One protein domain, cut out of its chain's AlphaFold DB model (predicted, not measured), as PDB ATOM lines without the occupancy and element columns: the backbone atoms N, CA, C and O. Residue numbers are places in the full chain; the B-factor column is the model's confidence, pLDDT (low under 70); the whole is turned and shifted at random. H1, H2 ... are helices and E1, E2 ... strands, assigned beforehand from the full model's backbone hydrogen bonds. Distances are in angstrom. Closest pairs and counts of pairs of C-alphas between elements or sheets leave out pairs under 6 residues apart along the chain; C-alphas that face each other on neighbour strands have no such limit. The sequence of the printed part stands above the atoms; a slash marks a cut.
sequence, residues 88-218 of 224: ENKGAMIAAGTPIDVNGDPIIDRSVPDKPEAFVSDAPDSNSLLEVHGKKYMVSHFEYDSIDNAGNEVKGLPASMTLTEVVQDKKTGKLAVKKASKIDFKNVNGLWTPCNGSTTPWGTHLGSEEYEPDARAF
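What this domain is: This is residues 88 to 218 of the 224 residues of an uncharacterized protein of Exiguobacterium antarcticum (strain B7) (UniProt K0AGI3). Little of this domain is regular structure: look for a loose sandwich, two sheets partly face to face, in which the hairpin E6 and E7 covers the E2 side of a strongly twisted sheet, E2 E3 E4 E5. That sheet is a meander, each strand the antiparallel neighbour of the one before. The printed part has 131 residues, of which 52 are in named elements, under half, and 48 of those 52 are in strands, the class being mostly strand; the order is E1 to E7, then H1, and the whole is compact, radius of gyration of the C-alphas 16.1 A, spans 49 by 37 by 25 A.

How they stand to each other: Start at E1, residues 92 to 94, which pairs with no named strand. Next come hairpins: E2, 124 to 132, with E3, 135 to 142 (N 130 and O 137, 2.7 A); E3 with E4, 160 to 168 (N 138 and O 164, 2.8 A); E4 with E5, 175 to 182 (N 163 and O 181, 2.8 A). E6, 194 to 199, and E7, 205 to 209, form another, N 198 and O 206 2.8 A apart. E2 and E6 touch, closest C-alphas Ser 126 and Asn 196, 5.1 A. H1, 215 to 218, is not on the sheet and too short for an O i to N i+4 pair.

Where its parts are: Find C-alpha 92 at (32.511, -25.068, -50.530), where E1 begins; E4 runs 25.0 A, and E5 bends by 66 degrees at residue 178. H1 ends at C-alpha 218, (41.847, -5.244, -21.675).

The domain as a whole: The printed part has no cut; links E1 to E2, E3 to E4 and E5 to E6 are long. No printed residue is under 70.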
ATOM      1  N   GLU A  88      39.328 -24.646 -50.104       96.81
ATOM      2  CA  GLU A  88      38.257 -25.588 -49.763       96.81
ATOM      3  C   GLU A  88      37.920 -25.485 -48.268       96.81
ATOM      4  O   GLU A  88      38.792 -25.605 -47.405       96.81
ATOM      5  N   ASN A  89      36.645 -25.271 -47.952       95.50
ATOM      6  CA  ASN A  89      36.123 -25.181 -46.594       95.50
ATOM      7  C   ASN A  89      34.738 -25.843 -46.525       95.50
ATOM      8  O   ASN A  89      33.801 -25.411 -47.192       95.50
ATOM      9  N   LYS A  90      34.622 -26.932 -45.751       94.00
ATOM     10  CA  LYS A  90      33.365 -27.669 -45.495       94.00
ATOM     11  C   LYS A  90      32.529 -27.972 -46.761       94.00
ATOM     12  O   LYS A  90      31.305 -27.925 -46.734       94.00
ATOM     13  N   GLY A  91      33.194 -28.317 -47.869       94.12
ATOM     14  CA  GLY A  91      32.550 -28.668 -49.145       94.12
ATOM     15  C   GLY A  91      32.223 -27.485 -50.066       94.12
ATOM     16  O   GLY A  91      31.633 -27.692 -51.124       94.12
ATOM     17  N   ALA A  92      32.619 -26.264 -49.701       95.94
ATOM     18  CA  ALA A  92      32.511 -25.068 -50.530       95.94
ATOM     19  C   ALA A  92      33.884 -24.416 -50.750       95.94
ATOM     20  O   ALA A  92      34.823 -24.630 -49.987       95.94
ATOM     21  N   MET A  93      33.996 -23.597 -51.798       98.00
ATOM     22  CA  MET A  93      35.186 -22.783 -52.043       98.00
ATOM     23  C   MET A  93      34.986 -21.380 -51.467       98.00
ATOM     24  O   MET A  93      34.033 -20.690 -51.846       98.00
ATOM     25  N   ILE A  94      35.892 -20.952 -50.591       98.50
ATOM     26  CA  ILE A  94      35.938 -19.604 -50.009       98.50
ATOM     27  C   ILE A  94      37.154 -18.833 -50.526       98.50
ATOM     28  O   ILE A  94      38.082 -19.417 -51.098       98.50
ATOM     29  N   ALA A  95      37.120 -17.509 -50.363       98.69
ATOM     30  CA  ALA A  95      38.176 -16.624 -50.830       98.69
ATOM     31  C   ALA A  95      39.488 -16.864 -50.061       98.69
ATOM     32  O   ALA A  95      39.470 -17.247 -48.889       98.69
ATOM     33  N   ALA A  96      40.634 -16.641 -50.711       98.62
ATOM     34  CA  ALA A  96      41.949 -16.814 -50.092       98.62
ATOM     35  C   ALA A  96      42.107 -15.981 -48.809       98.62
ATOM     36  O   ALA A  96      42.645 -16.481 -47.817       98.62
ATOM     37  N   GLY A  97      41.604 -14.746 -48.830       98.25
ATOM     38  CA  GLY A  97      41.698 -13.791 -47.729       98.25
ATOM     39  C   GLY A  97      40.641 -13.951 -46.642       98.25
ATOM     40  O   GLY A  97      40.712 -13.243 -45.647       98.25
ATOM     41  N   THR A  98      39.675 -14.867 -46.784       98.12
ATOM     42  CA  THR A  98      38.608 -15.028 -45.786       98.12
ATOM     43  C   THR A  98      39.165 -15.587 -44.472       98.12
ATOM     44  O   THR A  98      39.746 -16.685 -44.493       98.12
ATOM     45  N   PRO A  99      38.992 -14.888 -43.334       97.50
ATOM     46  CA  PRO A  99      39.314 -15.436 -42.026       97.50
ATOM     47  C   PRO A  99      38.276 -16.470 -41.581       97.50
ATOM     48  O   PRO A  99      37.122 -16.452 -42.015       97.50
ATOM     49  N   ILE A 100      38.708 -17.397 -40.727       97.25
ATOM     50  CA  ILE A 100      37.867 -18.463 -40.173       97.25
ATOM     51  C   ILE A 100      37.902 -18.432 -38.648       97.25
ATOM     52  O   ILE A 100      38.926 -18.096 -38.055       97.25
ATOM     53  N   ASP A 101      36.788 -18.794 -38.025       95.56
ATOM     54  CA  ASP A 101      36.660 -18.892 -36.577       95.56
ATOM     55  C   ASP A 101      37.272 -20.196 -36.018       95.56
ATOM     56  O   ASP A 101      37.809 -21.044 -36.737       95.56
ATOM     57  N   VAL A 102      37.147 -20.385 -34.701       94.81
ATOM     58  CA  VAL A 102      37.616 -21.579 -33.974       94.81
ATOM     59  C   VAL A 102      36.961 -22.891 -34.446       94.81
ATOM     60  O   VAL A 102      37.527 -23.972 -34.267       94.81
ATOM     61  N   ASN A 103      35.781 -22.814 -35.069       95.25
ATOM     62  CA  ASN A 103      35.045 -23.943 -35.643       95.25
ATOM     63  C   ASN A 103      35.387 -24.165 -37.126       95.25
ATOM     64  O   ASN A 103      34.846 -25.077 -37.769       95.25
ATOM     65  N   GLY A 104      36.281 -23.341 -37.676       94.69
ATOM     66  CA  GLY A 104      36.657 -23.326 -39.080       94.69
ATOM     67  C   GLY A 104      35.583 -22.746 -39.998       94.69
ATOM     68  O   GLY A 104      35.629 -23.024 -41.196       94.69
ATOM     69  N   ASP A 105      34.608 -22.008 -39.467       96.62
ATOM     70  CA  ASP A 105      33.580 -21.317 -40.243       96.62
ATOM     71  C   ASP A 105      34.070 -19.927 -40.678       96.62
ATOM     72  O   ASP A 105      34.732 -19.247 -39.894       96.62
ATOM     73  N   PRO A 106      33.772 -19.473 -41.910       97.44
ATOM     74  CA  PRO A 106      34.072 -18.108 -42.335       97.44
ATOM     75  C   PRO A 106      33.514 -17.063 -41.366       97.44
ATOM     76  O   PRO A 106      32.346 -17.149 -40.975       97.44
ATOM     77  N   ILE A 107      34.308 -16.046 -41.032       97.12
ATOM     78  CA  ILE A 107      33.802 -14.911 -40.255       97.12
ATOM     79  C   ILE A 107      32.916 -14.061 -41.170       97.12
ATOM     80  O   ILE A 107      33.341 -13.607 -42.233       97.12
ATOM     81  N   ILE A 108      31.657 -13.893 -40.765       97.75
ATOM     82  CA  ILE A 108      30.626 -13.219 -41.555       97.75
ATOM     83  C   ILE A 108      30.479 -11.776 -41.091       97.75
ATOM     84  O   ILE A 108      30.133 -11.527 -39.937       97.75
ATOM     85  N   ASP A 109      30.656 -10.851 -42.022       97.38
ATOM     86  CA  ASP A 109      30.252  -9.468 -41.873       97.38
ATOM     87  C   ASP A 109      28.721  -9.357 -41.951       97.38
ATOM     88  O   ASP A 109      28.073  -9.825 -42.892       97.38
ATOM     89  N   ARG A 110      28.134  -8.749 -40.920       97.25
ATOM     90  CA  ARG A 110      26.691  -8.518 -40.766       97.25
ATOM     91  C   ARG A 110      26.336  -7.037 -40.626       97.25
ATOM     92  O   ARG A 110      25.210  -6.726 -40.247       97.25
ATOM     93  N   SER A 111      27.277  -6.140 -40.918       96.62
ATOM     94  CA  SER A 111      27.103  -4.684 -40.852       96.62
ATOM     95  C   SER A 111      25.960  -4.180 -41.742       96.62
ATOM     96  O   SER A 111      25.278  -3.216 -41.393       96.62
ATOM     97  N   VAL A 112      25.674  -4.882 -42.845       97.50
ATOM     98  CA  VAL A 112      24.474  -4.697 -43.671       97.50
ATOM     99  C   VAL A 112      23.475  -5.832 -43.378       97.50
ATOM    100  O   VAL A 112      23.713  -6.965 -43.806       97.50
ATOM    101  N   PRO A 113      22.339  -5.565 -42.695       94.38
ATOM    102  CA  PRO A 113      21.442  -6.611 -42.183       94.38
ATOM    103  C   PRO A 113      20.952  -7.628 -43.224       94.38
ATOM    104  O   PRO A 113      20.944  -8.830 -42.960       94.38
ATOM    105  N   ASP A 114      20.593  -7.156 -44.420       96.06
ATOM    106  CA  ASP A 114      20.022  -7.988 -45.488       96.06
ATOM    107  C   ASP A 114      21.073  -8.528 -46.473       96.06
ATOM    108  O   ASP A 114      20.733  -9.185 -47.459       96.06
ATOM    109  N   LYS A 115      22.360  -8.256 -46.226       96.38
ATOM    110  CA  LYS A 115      23.468  -8.670 -47.093       96.38
ATOM    111  C   LYS A 115      24.667  -9.164 -46.269       96.38
ATOM    112  O   LYS A 115      25.732  -8.553 -46.321       96.38
ATOM    113  N   PRO A 116      24.519 -10.263 -45.507       96.44
ATOM    114  CA  PRO A 116      25.658 -10.864 -44.837       96.44
ATOM    115  C   PRO A 116      26.623 -11.450 -45.872       96.44
ATOM    116  O   PRO A 116      26.221 -12.257 -46.714       96.44
ATOM    117  N   GLU A 117      27.897 -11.085 -45.794       96.44
ATOM    118  CA  GLU A 117      28.951 -11.672 -46.623       96.44
ATOM    119  C   GLU A 117      30.193 -11.962 -45.781       96.44
ATOM    120  O   GLU A 117      30.345 -11.434 -44.688       96.44
ATOM    121  N   ALA A 118      31.033 -12.898 -46.215       97.44
ATOM    122  CA  ALA A 118      32.256 -13.191 -45.476       97.44
ATOM    123  C   ALA A 118      33.224 -12.010 -45.599       97.44
ATOM    124  O   ALA A 118      33.343 -11.453 -46.691       97.44
ATOM    125  N   PHE A 119      33.954 -11.704 -44.527       98.12
ATOM    126  CA  PHE A 119      35.120 -10.830 -44.641       98.12
ATOM    127  C   PHE A 119      36.127 -11.425 -45.635       98.12
ATOM    128  O   PHE A 119      36.250 -12.654 -45.781       98.12
ATOM    129  N   VAL A 120      36.830 -10.551 -46.352       98.12
ATOM    130  CA  VAL A 120      37.864 -10.920 -47.315       98.12
ATOM    131  C   VAL A 120      38.938  -9.848 -47.277       98.12
ATOM    132  O   VAL A 120      38.841  -8.850 -47.989       98.12
ATOM    133  N   SER A 121      40.001 -10.142 -46.535       97.88
ATOM    134  CA  SER A 121      41.102  -9.213 -46.308       97.88
ATOM    135  C   SER A 121      41.572  -8.496 -47.574       97.88
ATOM    136  O   SER A 121      41.928  -9.115 -48.588       97.88
ATOM    137  N   ASP A 122      41.598  -7.170 -47.483       96.94
ATOM    138  CA  ASP A 122      42.157  -6.246 -48.466       96.94
ATOM    139  C   ASP A 122      43.644  -5.946 -48.216       96.94
ATOM    140  O   ASP A 122      44.271  -5.258 -49.022       96.94
ATOM    141  N   ALA A 123      44.217  -6.533 -47.161       96.62
ATOM    142  CA  ALA A 123      45.603  -6.384 -46.738       96.62
ATOM    143  C   ALA A 123      46.388  -7.714 -46.834       96.62
ATOM    144  O   ALA A 123      46.686  -8.349 -45.819       96.62
ATOM    145  N   PRO A 124      46.702  -8.204 -48.053       96.94
ATOM    146  CA  PRO A 124      47.670  -9.279 -48.217       96.94
ATOM    147  C   PRO A 124      49.088  -8.748 -47.975       96.94
ATOM    148  O   PRO A 124      49.506  -7.796 -48.635       96.94
ATOM    149  N   ASP A 125      49.846  -9.418 -47.112       96.94
ATOM    150  CA  ASP A 125      51.228  -9.033 -46.805       96.94
ATOM    151  C   ASP A 125      52.213 -10.160 -47.173       96.94
ATOM    152  O   ASP A 125      52.373 -10.508 -48.356       96.94
ATOM    153  N   SER A 126      52.881 -10.770 -46.191       97.06
ATOM    154  CA  SER A 126      54.002 -11.656 -46.470       97.06
ATOM    155  C   SER A 126      53.614 -12.931 -47.215       97.06
ATOM    156  O   SER A 126      52.552 -13.536 -47.035       97.06
ATOM    157  N   ASN A 127      54.557 -13.390 -48.041       97.00
ATOM    158  CA  ASN A 127      54.505 -14.678 -48.706       97.00
ATOM    159  C   ASN A 127      55.794 -15.464 -48.444       97.00
ATOM    160  O   ASN A 127      56.900 -14.970 -48.654       97.00
ATOM    161  N   SER A 128      55.663 -16.729 -48.045       97.19
ATOM    162  CA  SER A 128      56.788 -17.663 -47.909       97.19
ATOM    163  C   SER A 128      56.604 -18.868 -48.816       97.19
ATOM    164  O   SER A 128      55.612 -19.582 -48.689       97.19
ATOM    165  N   LEU A 129      57.569 -19.114 -49.706       96.69
ATOM    166  CA  LEU A 129      57.587 -20.289 -50.576       96.69
ATOM    167  C   LEU A 129      58.466 -21.384 -49.958       96.69
ATOM    168  O   LEU A 129      59.678 -21.235 -49.839       96.69
ATOM    169  N   LEU A 130      57.839 -22.499 -49.604       96.94
ATOM    170  CA  LEU A 130      58.432 -23.664 -48.961       96.94
ATOM    171  C   LEU A 130      58.491 -24.839 -49.942       96.94
ATOM    172  O   LEU A 130      57.584 -25.022 -50.758       96.94
ATOM    173  N   GLU A 131      59.514 -25.683 -49.822       95.56
ATOM    174  CA  GLU A 131      59.579 -26.967 -50.523       95.56
ATOM    175  C   GLU A 131      59.639 -28.115 -49.510       95.56
ATOM    176  O   GLU A 131      60.567 -28.211 -48.712       95.56
ATOM    177  N   VAL A 132      58.628 -28.986 -49.537       93.25
ATOM    178  CA  VAL A 132      58.464 -30.100 -48.597       93.25
ATOM    179  C   VAL A 132      58.231 -31.375 -49.398       93.25
ATOM    180  O   VAL A 132      57.242 -31.494 -50.124       93.25
ATOM    181  N   HIS A 133      59.157 -32.332 -49.299       92.88
ATOM    182  CA  HIS A 133      59.111 -33.606 -50.035       92.88
ATOM    183  C   HIS A 133      58.871 -33.435 -51.553       92.88
ATOM    184  O   HIS A 133      58.053 -34.138 -52.150       92.88
ATOM    185  N   GLY A 134      59.550 -32.460 -52.172       93.25
ATOM    186  CA  GLY A 134      59.447 -32.161 -53.607       93.25
ATOM    187  C   GLY A 134      58.146 -31.468 -54.037       93.25
ATOM    188  O   GLY A 134      57.916 -31.273 -55.232       93.25
ATOM    189  N   LYS A 135      57.279 -31.091 -53.089       96.75
ATOM    190  CA  LYS A 135      56.093 -30.259 -53.331       96.75
ATOM    191  C   LYS A 135      56.353 -28.835 -52.866       96.75
ATOM    192  O   LYS A 135      57.012 -28.633 -51.851       96.75
ATOM    193  N   LYS A 136      55.798 -27.863 -53.587       97.75
ATOM    194  CA  LYS A 136      55.912 -26.444 -53.249       97.75
ATOM    195  C   LYS A 136      54.651 -25.959 -52.548       97.75
ATOM    196  O   LYS A 136      53.542 -26.229 -53.010       97.75
ATOM    197  N   TYR A 137      54.843 -25.227 -51.464       98.06
ATOM    198  CA  TYR A 137      53.785 -24.632 -50.665       98.06
ATOM    199  C   TYR A 137      54.055 -23.149 -50.486       98.06
ATOM    200  O   TYR A 137      55.191 -22.762 -50.250       98.06
ATOM    201  N   MET A 138      53.025 -22.323 -50.586       98.06
ATOM    202  CA  MET A 138      53.096 -20.903 -50.290       98.06
ATOM    203  C   MET A 138      52.227 -20.608 -49.074       98.06
ATOM    204  O   MET A 138      51.053 -20.972 -49.071       98.06
ATOM    205  N   VAL A 139      52.802 -19.993 -48.046       98.50
ATOM    206  CA  VAL A 139      52.047 -19.390 -46.941       98.50
ATOM    207  C   VAL A 139      51.847 -17.925 -47.287       98.50
ATOM    208  O   VAL A 139      52.842 -17.247 -47.532       98.50
ATOM    209  N   SER A 140      50.597 -17.469 -47.318       98.56
ATOM    210  CA  SER A 140      50.231 -16.068 -47.552       98.56
ATOM    211  C   SER A 140      49.531 -15.501 -46.327       98.56
ATOM    212  O   SER A 140      48.622 -16.148 -45.795       98.56
ATOM    213  N   HIS A 141      49.963 -14.321 -45.897       98.56
ATOM    214  CA  HIS A 141      49.360 -13.557 -44.808       98.56
ATOM    215  C   HIS A 141      48.216 -12.677 -45.309       98.56
ATOM    216  O   HIS A 141      48.253 -12.192 -46.439       98.56
ATOM    217  N   PHE A 142      47.214 -12.494 -44.452       98.31
ATOM    218  CA  PHE A 142      46.072 -11.608 -44.649       98.31
ATOM    219  C   PHE A 142      45.803 -10.899 -43.328       98.31
ATOM    220  O   PHE A 142      45.360 -11.540 -42.371       98.31
ATOM    221  N   GLU A 143      46.145  -9.617 -43.274       96.50
ATOM    222  CA  GLU A 143      46.295  -8.883 -42.022       96.50
ATOM    223  C   GLU A 143      44.963  -8.501 -41.386       96.50
ATOM    224  O   GLU A 143      44.719  -8.806 -40.222       96.50
ATOM    225  N   TYR A 144      44.110  -7.840 -42.160       95.25
ATOM    226  CA  TYR A 144      42.832  -7.294 -41.722       95.25
ATOM    227  C   TYR A 144      41.941  -6.997 -42.936       95.25
ATOM    228  O   TYR A 144      42.372  -7.123 -44.086       95.25
ATOM    229  N   ASP A 145      40.703  -6.599 -42.663       96.62
ATOM    230  CA  ASP A 145      39.840  -5.882 -43.598       96.62
ATOM    231  C   ASP A 145      39.800  -4.423 -43.128       96.62
ATOM    232  O   ASP A 145      39.573  -4.173 -41.945       96.62
ATOM    233  N   SER A 146      40.046  -3.452 -44.011       96.25
ATOM    234  CA  SER A 146      40.051  -2.035 -43.606       96.25
ATOM    235  C   SER A 146      38.647  -1.512 -43.288       96.25
ATOM    236  O   SER A 146      38.476  -0.652 -42.420       96.25
ATOM    237  N   ILE A 147      37.642  -2.000 -44.020       96.88
ATOM    238  CA  ILE A 147      36.249  -1.553 -43.933       96.88
ATOM    239  C   ILE A 147      35.268  -2.724 -43.985       96.88
ATOM    240  O   ILE A 147      35.525  -3.724 -44.653       96.88
ATOM    241  N   ASP A 148      34.131  -2.570 -43.311       97.12
ATOM    242  CA  ASP A 148      32.990  -3.480 -43.398       97.12
ATOM    243  C   ASP A 148      32.120  -3.167 -44.635       97.12
ATOM    244  O   ASP A 148      32.308  -2.171 -45.344       97.12
ATOM    245  N   ASN A 149      31.124  -4.008 -44.899       95.88
ATOM    246  CA  ASN A 149      30.182  -3.863 -46.008       95.88
ATOM    247  C   ASN A 149      29.354  -2.575 -45.936       95.88
ATOM    248  O   ASN A 149      28.834  -2.120 -46.959       95.88
ATOM    249  N   ALA A 150      29.177  -2.016 -44.738       97.06
ATOM    250  CA  ALA A 150      28.498  -0.745 -44.517       97.06
ATOM    251  C   ALA A 150      29.441   0.465 -44.690       97.06
ATOM    252  O   ALA A 150      28.970   1.604 -44.686       97.06
ATOM    253  N   GLY A 151      30.739   0.231 -44.906       96.62
ATOM    254  CA  GLY A 151      31.769   1.246 -45.108       96.62
ATOM    255  C   GLY A 151      32.372   1.803 -43.817       96.62
ATOM    256  O   GLY A 151      33.012   2.854 -43.865       96.62
ATOM    257  N   ASN A 152      32.169   1.146 -42.675       97.62
ATOM    258  CA  ASN A 152      32.782   1.531 -41.403       97.62
ATOM    259  C   ASN A 152      34.163   0.895 -41.249       97.62
ATOM    260  O   ASN A 152      34.403  -0.199 -41.746       97.62
ATOM    261  N   GLU A 153      35.050   1.560 -40.511       96.75
ATOM    262  CA  GLU A 153      36.359   1.011 -40.141       96.75
ATOM    263  C   GLU A 153      36.199  -0.264 -39.297       96.75
ATOM    264  O   GLU A 153      35.439  -0.283 -38.324       96.75
ATOM    265  N   VAL A 154      36.951  -1.310 -39.640       94.31
ATOM    266  CA  VAL A 154      36.988  -2.571 -38.887       94.31
ATOM    267  C   VAL A 154      38.226  -2.600 -37.996       94.31
ATOM    268  O   VAL A 154      39.326  -2.253 -38.414       94.31
ATOM    269  N   LYS A 155      38.050  -3.027 -36.740       87.12
ATOM    270  CA  LYS A 155      39.137  -3.220 -35.769       87.12
ATOM    271  C   LYS A 155      38.965  -4.548 -35.059       87.12
ATOM    272  O   LYS A 155      37.843  -4.954 -34.775       87.12
ATOM    273  N   GLY A 156      40.083  -5.202 -34.755       83.62
ATOM    274  CA  GLY A 156      40.091  -6.440 -33.975       83.62
ATOM    275  C   GLY A 156      39.482  -7.653 -34.677       83.62
ATOM    276  O   GLY A 156      39.139  -8.627 -34.011       83.62
ATOM    277  N   LEU A 157      39.344  -7.617 -36.006       91.00
ATOM    278  CA  LEU A 157      38.970  -8.797 -36.777       91.00
ATOM    279  C   LEU A 157      40.110  -9.828 -36.694       91.00
ATOM    280  O   LEU A 157      41.250  -9.473 -36.994       91.00
ATOM    281  N   PRO A 158      39.838 -11.094 -36.327       91.81
ATOM    282  CA  PRO A 158      40.850 -12.138 -36.388       91.81
ATOM    283  C   PRO A 158      41.425 -12.261 -37.798       91.81
ATOM    284  O   PRO A 158      40.687 -12.407 -38.776       91.81
ATOM    285  N   ALA A 159      42.749 -12.227 -37.887       95.88
ATOM    286  CA  ALA A 159      43.460 -12.312 -39.146       95.88
ATOM    287  C   ALA A 159      43.531 -13.754 -39.660       95.88
ATOM    288  O   ALA A 159      43.058 -14.704 -39.024       95.88
ATOM    289  N   SER A 160      44.145 -13.963 -40.828       97.38
ATOM    290  CA  SER A 160      44.292 -15.322 -41.343       97.38
ATOM    291  C   SER A 160      45.533 -15.559 -42.190       97.38
ATOM    292  O   SER A 160      46.150 -14.648 -42.728       97.38
ATOM    293  N   MET A 161      45.874 -16.838 -42.352       98.44
ATOM    294  CA  MET A 161      46.849 -17.281 -43.344       98.44
ATOM    295  C   MET A 161      46.267 -18.386 -44.216       98.44
ATOM    296  O   MET A 161      45.492 -19.232 -43.751       98.44
ATOM    297  N   THR A 162      46.689 -18.413 -45.476       98.62
ATOM    298  CA  THR A 162      46.335 -19.476 -46.423       98.62
ATOM    299  C   THR A 162      47.580 -20.243 -46.837       98.62
ATOM    300  O   THR A 162      48.569 -19.661 -47.280       98.62
ATOM    301  N   LEU A 163      47.513 -21.568 -46.714       98.38
ATOM    302  CA  LEU A 163      48.507 -22.495 -47.234       98.38
ATOM    303  C   LEU A 163      48.077 -22.955 -48.627       98.38
ATOM    304  O   LEU A 163      47.069 -23.643 -48.781       98.38
ATOM    305  N   THR A 164      48.870 -22.624 -49.636       98.62
ATOM    306  CA  THR A 164      48.603 -22.949 -51.038       98.62
ATOM    307  C   THR A 164      49.633 -23.952 -51.546       98.62
ATOM    308  O   THR A 164      50.815 -23.636 -51.618       98.62
ATOM    309  N   GLU A 165      49.222 -25.155 -51.947       98.50
ATOM    310  CA  GLU A 165      50.084 -26.023 -52.760       98.50
ATOM    311  C   GLU A 165      50.148 -25.435 -54.174       98.50
ATOM    312  O   GLU A 165      49.115 -25.264 -54.832       98.50
ATOM    313  N   VAL A 166      51.357 -25.152 -54.654       98.31
ATOM    314  CA  VAL A 166      51.588 -24.598 -55.991       98.31
ATOM    315  C   VAL A 166      52.322 -25.602 -56.868       98.31
ATOM    316  O   VAL A 166      53.216 -26.327 -56.428       98.31
ATOM    317  N   VAL A 167      51.951 -25.642 -58.143       97.94
ATOM    318  CA  VAL A 167      52.670 -26.401 -59.170       97.94
ATOM    319  C   VAL A 167      53.441 -25.454 -60.064       97.94
ATOM    320  O   VAL A 167      52.963 -24.372 -60.389       97.94
ATOM    321  N   GLN A 168      54.636 -25.874 -60.469       96.94
ATOM    322  CA  GLN A 168      55.483 -25.118 -61.377       96.94
ATOM    323  C   GLN A 168      55.547 -25.815 -62.732       96.94
ATOM    324  O   GLN A 168      55.939 -26.982 -62.821       96.94
ATOM    325  N   ASP A 169      55.195 -25.099 -63.795       96.19
ATOM    326  CA  ASP A 169      55.363 -25.595 -65.153       96.19
ATOM    327  C   ASP A 169      56.857 -25.768 -65.470       96.19
ATOM    328  O   ASP A 169      57.651 -24.831 -65.378       96.19
ATOM    329  N   LYS A 170      57.254 -26.979 -65.870       93.69
ATOM    330  CA  LYS A 170      58.670 -27.339 -66.065       93.69
ATOM    331  C   LYS A 170      59.334 -26.635 -67.252       93.69
ATOM    332  O   LYS A 170      60.559 -26.642 -67.337       93.69
ATOM    333  N   LYS A 171      58.558 -26.084 -68.194       93.12
ATOM    334  CA  LYS A 171      59.084 -25.432 -69.404       93.12
ATOM    335  C   LYS A 171      59.194 -23.921 -69.231       93.12
ATOM    336  O   LYS A 171      60.165 -23.320 -69.672       93.12
ATOM    337  N   THR A 172      58.185 -23.318 -68.619       91.75
ATOM    338  CA  THR A 172      57.995 -21.868 -68.511       91.75
ATOM    339  C   THR A 172      58.326 -21.332 -67.123       91.75
ATOM    340  O   THR A 172      58.519 -20.130 -66.974       91.75
ATOM    341  N   GLY A 173      58.377 -22.197 -66.105       92.94
ATOM    342  CA  GLY A 173      58.591 -21.815 -64.710       92.94
ATOM    343  C   GLY A 173      57.376 -21.173 -64.037       92.94
ATOM    344  O   GLY A 173      57.477 -20.822 -62.862       92.94
ATOM    345  N   LYS A 174      56.244 -21.023 -64.744       95.00
ATOM    346  CA  LYS A 174      55.022 -20.404 -64.211       95.00
ATOM    347  C   LYS A 174      54.446 -21.224 -63.060       95.00
ATOM    348  O   LYS A 174      54.363 -22.448 -63.161       95.00
ATOM    349  N   LEU A 175      54.038 -20.538 -61.994       97.06
ATOM    350  CA  LEU A 175      53.335 -21.135 -60.863       97.06
ATOM    351  C   LEU A 175      51.823 -21.109 -61.101       97.06
ATOM    352  O   LEU A 175      51.307 -20.167 -61.698       97.06
ATOM    353  N   ALA A 176      51.127 -22.132 -60.616       97.88
ATOM    354  CA  ALA A 176      49.672 -22.184 -60.565       97.88
ATOM    355  C   ALA A 176      49.208 -22.803 -59.244       97.88
ATOM    356  O   ALA A 176      49.879 -23.681 -58.690       97.88
ATOM    357  N   VAL A 177      48.047 -22.362 -58.759       98.25
ATOM    358  CA  VAL A 177      47.386 -22.955 -57.593       98.25
ATOM    359  C   VAL A 177      46.961 -24.379 -57.931       98.25
ATOM    360  O   VAL A 177      46.304 -24.615 -58.943       98.25
ATOM    361  N   LYS A 178      47.326 -25.335 -57.076       98.12
ATOM    362  CA  LYS A 178      46.822 -26.710 -57.153       98.12
ATOM    363  C   LYS A 178      45.718 -26.972 -56.137       98.12
ATOM    364  O   LYS A 178      44.740 -27.629 -56.470       98.12
ATOM    365  N   LYS A 179      45.901 -26.501 -54.905       97.88
ATOM    366  CA  LYS A 179      44.905 -26.534 -53.826       97.88
ATOM    367  C   LYS A 179      45.300 -25.534 -52.747       97.88
ATOM    368  O   LYS A 179      46.495 -25.283 -52.583       97.88
ATOM    369  N   ALA A 180      44.337 -25.031 -51.987       98.31
ATOM    370  CA  ALA A 180      44.614 -24.200 -50.827       98.31
ATOM    371  C   ALA A 180      43.728 -24.573 -49.634       98.31
ATOM    372  O   ALA A 180      42.617 -25.080 -49.796       98.31
ATOM    373  N   SER A 181      44.241 -24.320 -48.436       97.94
ATOM    374  CA  SER A 181      43.559 -24.518 -47.158       97.94
ATOM    375  C   SER A 181      43.906 -23.370 -46.211       97.94
ATOM    376  O   SER A 181      45.013 -22.828 -46.281       97.94
ATOM    377  N   LYS A 182      43.011 -23.025 -45.285       97.94
ATOM    378  CA  LYS A 182      43.369 -22.123 -44.183       97.94
ATOM    379  C   LYS A 182      44.359 -22.804 -43.237       97.94
ATOM    380  O   LYS A 182      44.318 -24.024 -43.067       97.94
ATOM    381  N   ILE A 183      45.242 -22.017 -42.632       96.88
ATOM    382  CA  ILE A 183      46.036 -22.463 -41.483       96.88
ATOM    383  C   ILE A 183      45.147 -22.360 -40.235       96.88
ATOM    384  O   ILE A 183      44.500 -21.339 -40.023       96.88
ATOM    385  N   ASP A 184      45.081 -23.438 -39.452       94.31
ATOM    386  CA  ASP A 184      44.263 -23.531 -38.237       94.31
ATOM    387  C   ASP A 184      45.026 -22.958 -37.031       94.31
ATOM    388  O   ASP A 184      46.058 -23.502 -36.630       94.31
ATOM    389  N   PHE A 185      44.494 -21.883 -36.448       95.50
ATOM    390  CA  PHE A 185      45.039 -21.212 -35.264       95.50
ATOM    391  C   PHE A 185      44.228 -21.474 -33.985       95.50
ATOM    392  O   PHE A 185      44.500 -20.866 -32.949       95.50
ATOM    393  N   LYS A 186      43.251 -22.395 -33.995       94.56
ATOM    394  CA  LYS A 186      42.346 -22.616 -32.849       94.56
ATOM    395  C   LYS A 186      43.073 -22.914 -31.536       94.56
ATOM    396  O   LYS A 186      42.636 -22.494 -30.474       94.56
ATOM    397  N   ASN A 187      44.194 -23.636 -31.605       95.38
ATOM    398  CA  ASN A 187      44.943 -24.078 -30.425       95.38
ATOM    399  C   ASN A 187      45.818 -22.965 -29.825       95.38
ATOM    400  O   ASN A 187      46.443 -23.183 -28.790       95.38
ATOM    401  N   VAL A 188      45.894 -21.808 -30.488       93.12
ATOM    402  CA  VAL A 188      46.647 -20.624 -30.051       93.12
ATOM    403  C   VAL A 188      45.764 -19.371 -29.995       93.12
ATOM    404  O   VAL A 188      46.278 -18.266 -29.919       93.12
ATOM    405  N   ASN A 189      44.437 -19.548 -29.969       90.38
ATOM    406  CA  ASN A 189      43.434 -18.482 -29.849       90.38
ATOM    407  C   ASN A 189      43.386 -17.487 -31.019       90.38
ATOM    408  O   ASN A 189      42.929 -16.360 -30.850       90.38
ATOM    409  N   GLY A 190      43.782 -17.924 -32.213       92.56
ATOM    410  CA  GLY A 190      43.719 -17.106 -33.420       92.56
ATOM    411  C   GLY A 190      45.066 -16.523 -33.822       92.56
ATOM    412  O   GLY A 190      46.120 -17.007 -33.415       92.56
ATOM    413  N   LEU A 191      44.996 -15.536 -34.706       94.44
ATOM    414  CA  LEU A 191      46.132 -14.851 -35.298       94.44
ATOM    415  C   LEU A 191      45.818 -13.359 -35.337       94.44
ATOM    416  O   LEU A 191      44.708 -12.977 -35.723       94.44
ATOM    417  N   TRP A 192      46.794 -12.536 -34.973       93.88
ATOM    418  CA  TRP A 192      46.674 -11.085 -34.963       93.88
ATOM    419  C   TRP A 192      47.592 -10.456 -36.008       93.88
ATOM    420  O   TRP A 192      48.796 -10.682 -35.973       93.88
ATOM    421  N   THR A 193      47.024  -9.684 -36.936       94.75
ATOM    422  CA  THR A 193      47.742  -8.807 -37.884       94.75
ATOM    423  C   THR A 193      49.106  -9.356 -38.361       94.75
ATOM    424  O   THR A 193      50.164  -8.831 -38.000       94.75
ATOM    425  N   PRO A 194      49.114 -10.483 -39.099       96.69
ATOM    426  CA  PRO A 194      50.318 -11.111 -39.618       96.69
ATOM    427  C   PRO A 194      50.959 -10.254 -40.715       96.69
ATOM    428  O   PRO A 194      50.634 -10.403 -41.887       96.69
ATOM    429  N   CYS A 195      51.860  -9.361 -40.330       95.44
ATOM    430  CA  CYS A 195      52.493  -8.415 -41.245       95.44
ATOM    431  C   CYS A 195      53.603  -9.110 -42.050       95.44
ATOM    432  O   CYS A 195      53.422  -9.611 -43.160       95.44
ATOM    433  N   ASN A 196      54.782  -9.249 -41.449       95.00
ATOM    434  CA  ASN A 196      55.946  -9.753 -42.155       95.00
ATOM    435  C   ASN A 196      56.159 -11.264 -41.974       95.00
ATOM    436  O   ASN A 196      55.675 -11.924 -41.052       95.00
ATOM    437  N   GLY A 197      56.985 -11.826 -42.851       95.00
ATOM    438  CA  GLY A 197      57.334 -13.229 -42.819       95.00
ATOM    439  C   GLY A 197      58.552 -13.571 -43.662       95.00
ATOM    440  O   GLY A 197      58.944 -12.863 -44.587       95.00
ATOM    441  N   SER A 198      59.179 -14.690 -43.323       95.38
ATOM    442  CA  SER A 198      60.366 -15.196 -44.001       95.38
ATOM    443  C   SER A 198      60.398 -16.719 -44.000       95.38
ATOM    444  O   SER A 198      59.711 -17.393 -43.229       95.38
ATOM    445  N   THR A 199      61.213 -17.275 -44.892       96.75
ATOM    446  CA  THR A 199      61.502 -18.710 -44.922       96.75
ATOM    447  C   THR A 199      62.844 -18.966 -44.254       96.75
ATOM    448  O   THR A 199      63.855 -18.367 -44.625       96.75
ATOM    449  N   THR A 200      62.865 -19.859 -43.270       95.44
ATOM    450  CA  THR A 200      64.095 -20.236 -42.571       95.44
ATOM    451  C   THR A 200      64.972 -21.145 -43.444       95.44
ATOM    452  O   THR A 200      64.459 -21.850 -44.321       95.44
ATOM    453  N   PRO A 201      66.292 -21.227 -43.181       94.31
ATOM    454  CA  PRO A 201      67.181 -22.147 -43.898       94.31
ATOM    455  C   PRO A 201      66.811 -23.634 -43.775       94.31
ATOM    456  O   PRO A 201      67.262 -24.441 -44.583       94.31
ATOM    457  N   TRP A 202      66.003 -24.009 -42.778       93.56
ATOM    458  CA  TRP A 202      65.518 -25.378 -42.561       93.56
ATOM    459  C   TRP A 202      64.073 -25.592 -43.042       93.56
ATOM    460  O   TRP A 202      63.448 -26.590 -42.689       93.56
ATOM    461  N   GLY A 203      63.545 -24.688 -43.876       91.56
ATOM    462  CA  GLY A 203      62.302 -24.908 -44.617       91.56
ATOM    463  C   GLY A 203      61.022 -24.683 -43.814       91.56
ATOM    464  O   GLY A 203      60.001 -25.297 -44.116       91.56
ATOM    465  N   THR A 204      61.055 -23.811 -42.803       95.62
ATOM    466  CA  THR A 204      59.855 -23.377 -42.068       95.62
ATOM    467  C   THR A 204      59.492 -21.941 -42.415       95.62
ATOM    468  O   THR A 204      60.352 -21.140 -42.777       95.62
ATOM    469  N   HIS A 205      58.217 -21.600 -42.261       97.38
ATOM    470  CA  HIS A 205      57.772 -20.214 -42.262       97.38
ATOM    471  C   HIS A 205      57.985 -19.599 -40.868       97.38
ATOM    472  O   HIS A 205      57.689 -20.241 -39.862       97.38
ATOM    473  N   LEU A 206      58.507 -18.376 -40.822       97.19
ATOM    474  CA  LEU A 206      58.559 -17.521 -39.641       97.19
ATOM    475  C   LEU A 206      57.744 -16.265 -39.952       97.19
ATOM    476  O   LEU A 206      58.132 -15.532 -40.858       97.19
ATOM    477  N   GLY A 207      56.646 -16.040 -39.234       96.38
ATOM    478  CA  GLY A 207      55.796 -14.851 -39.358       96.38
ATOM    479  C   GLY A 207      55.878 -13.959 -38.119       96.38
ATOM    480  O   GLY A 207      56.307 -14.421 -37.060       96.38
ATOM    481  N   SER A 208      55.470 -12.701 -38.258       94.88
ATOM    482  CA  SER A 208      55.320 -11.735 -37.163       94.88
ATOM    483  C   SER A 208      53.877 -11.261 -37.049       94.88
ATOM    484  O   SER A 208      53.236 -11.069 -38.075       94.88
ATOM    485  N   GLU A 209      53.422 -10.995 -35.830       94.88
ATOM    486  CA  GLU A 209      52.198 -10.238 -35.546       94.88
ATOM    487  C   GLU A 209      52.586  -8.775 -35.261       94.88
ATOM    488  O   GLU A 209      53.589  -8.536 -34.581       94.88
ATOM    489  N   GLU A 210      51.846  -7.809 -35.810       91.94
ATOM    490  CA  GLU A 210      52.080  -6.365 -35.638       91.94
ATOM    491  C   GLU A 210      50.897  -5.680 -34.927       91.94
ATOM    492  O   GLU A 210      49.785  -6.205 -34.889       91.94
ATOM    493  N   TYR A 211      51.131  -4.492 -34.361       87.62
ATOM    494  CA  TYR A 211      50.107  -3.633 -33.756       87.62
ATOM    495  C   TYR A 211      49.275  -4.353 -32.693       87.62
ATOM    496  O   TYR A 211      48.044  -4.390 -32.768       87.62
ATOM    497  N   GLU A 212      49.947  -4.963 -31.719       83.50
ATOM    498  CA  GLU A 212      49.287  -5.699 -30.653       83.50
ATOM    499  C   GLU A 212      48.279  -4.813 -29.897       83.50
ATOM    500  O   GLU A 212      48.538  -3.625 -29.659       83.50
ATOM    501  N   PRO A 213      47.116  -5.362 -29.506       81.44
ATOM    502  CA  PRO A 213      46.164  -4.615 -28.705       81.44
ATOM    503  C   PRO A 213      46.788  -4.281 -27.344       81.44
ATOM    504  O   PRO A 213      47.551  -5.067 -26.779       81.44
ATOM    505  N   ASP A 214      46.446  -3.113 -26.792       83.12
ATOM    506  CA  ASP A 214      46.937  -2.715 -25.471       83.12
ATOM    507  C   ASP A 214      46.375  -3.649 -24.391       83.12
ATOM    508  O   ASP A 214      45.219  -3.536 -23.975       83.12
ATOM    509  N   ALA A 215      47.218  -4.555 -23.898       81.12
ATOM    510  CA  ALA A 215      46.849  -5.507 -22.857       81.12
ATOM    511  C   ALA A 215      46.346  -4.823 -21.573       81.12
ATOM    512  O   ALA A 215      45.487  -5.373 -20.887       81.12
ATOM    513  N   ARG A 216      46.822  -3.609 -21.251       82.12
ATOM    514  CA  ARG A 216      46.354  -2.875 -20.063       82.12
ATOM    515  C   ARG A 216      44.932  -2.358 -20.227       82.12
ATOM    516  O   ARG A 216      44.198  -2.314 -19.243       82.12
ATOM    517  N   ALA A 217      44.539  -1.996 -21.447       79.62
ATOM    518  CA  ALA A 217      43.161  -1.621 -21.732       79.62
ATOM    519  C   ALA A 217      42.226  -2.812 -21.459       79.62
ATOM    520  O   ALA A 217      41.255  -2.652 -20.720       79.62
ATOM    521  N   PHE A 218      42.597  -4.009 -21.927       75.19
ATOM    522  CA  PHE A 218      41.847  -5.244 -21.675       75.19
ATOM    523  C   PHE A 218      41.780  -5.616 -20.184       75.19
ATOM    524  O   PHE A 218      40.732  -6.017 -19.688       75.19
TER     525      PHE A 218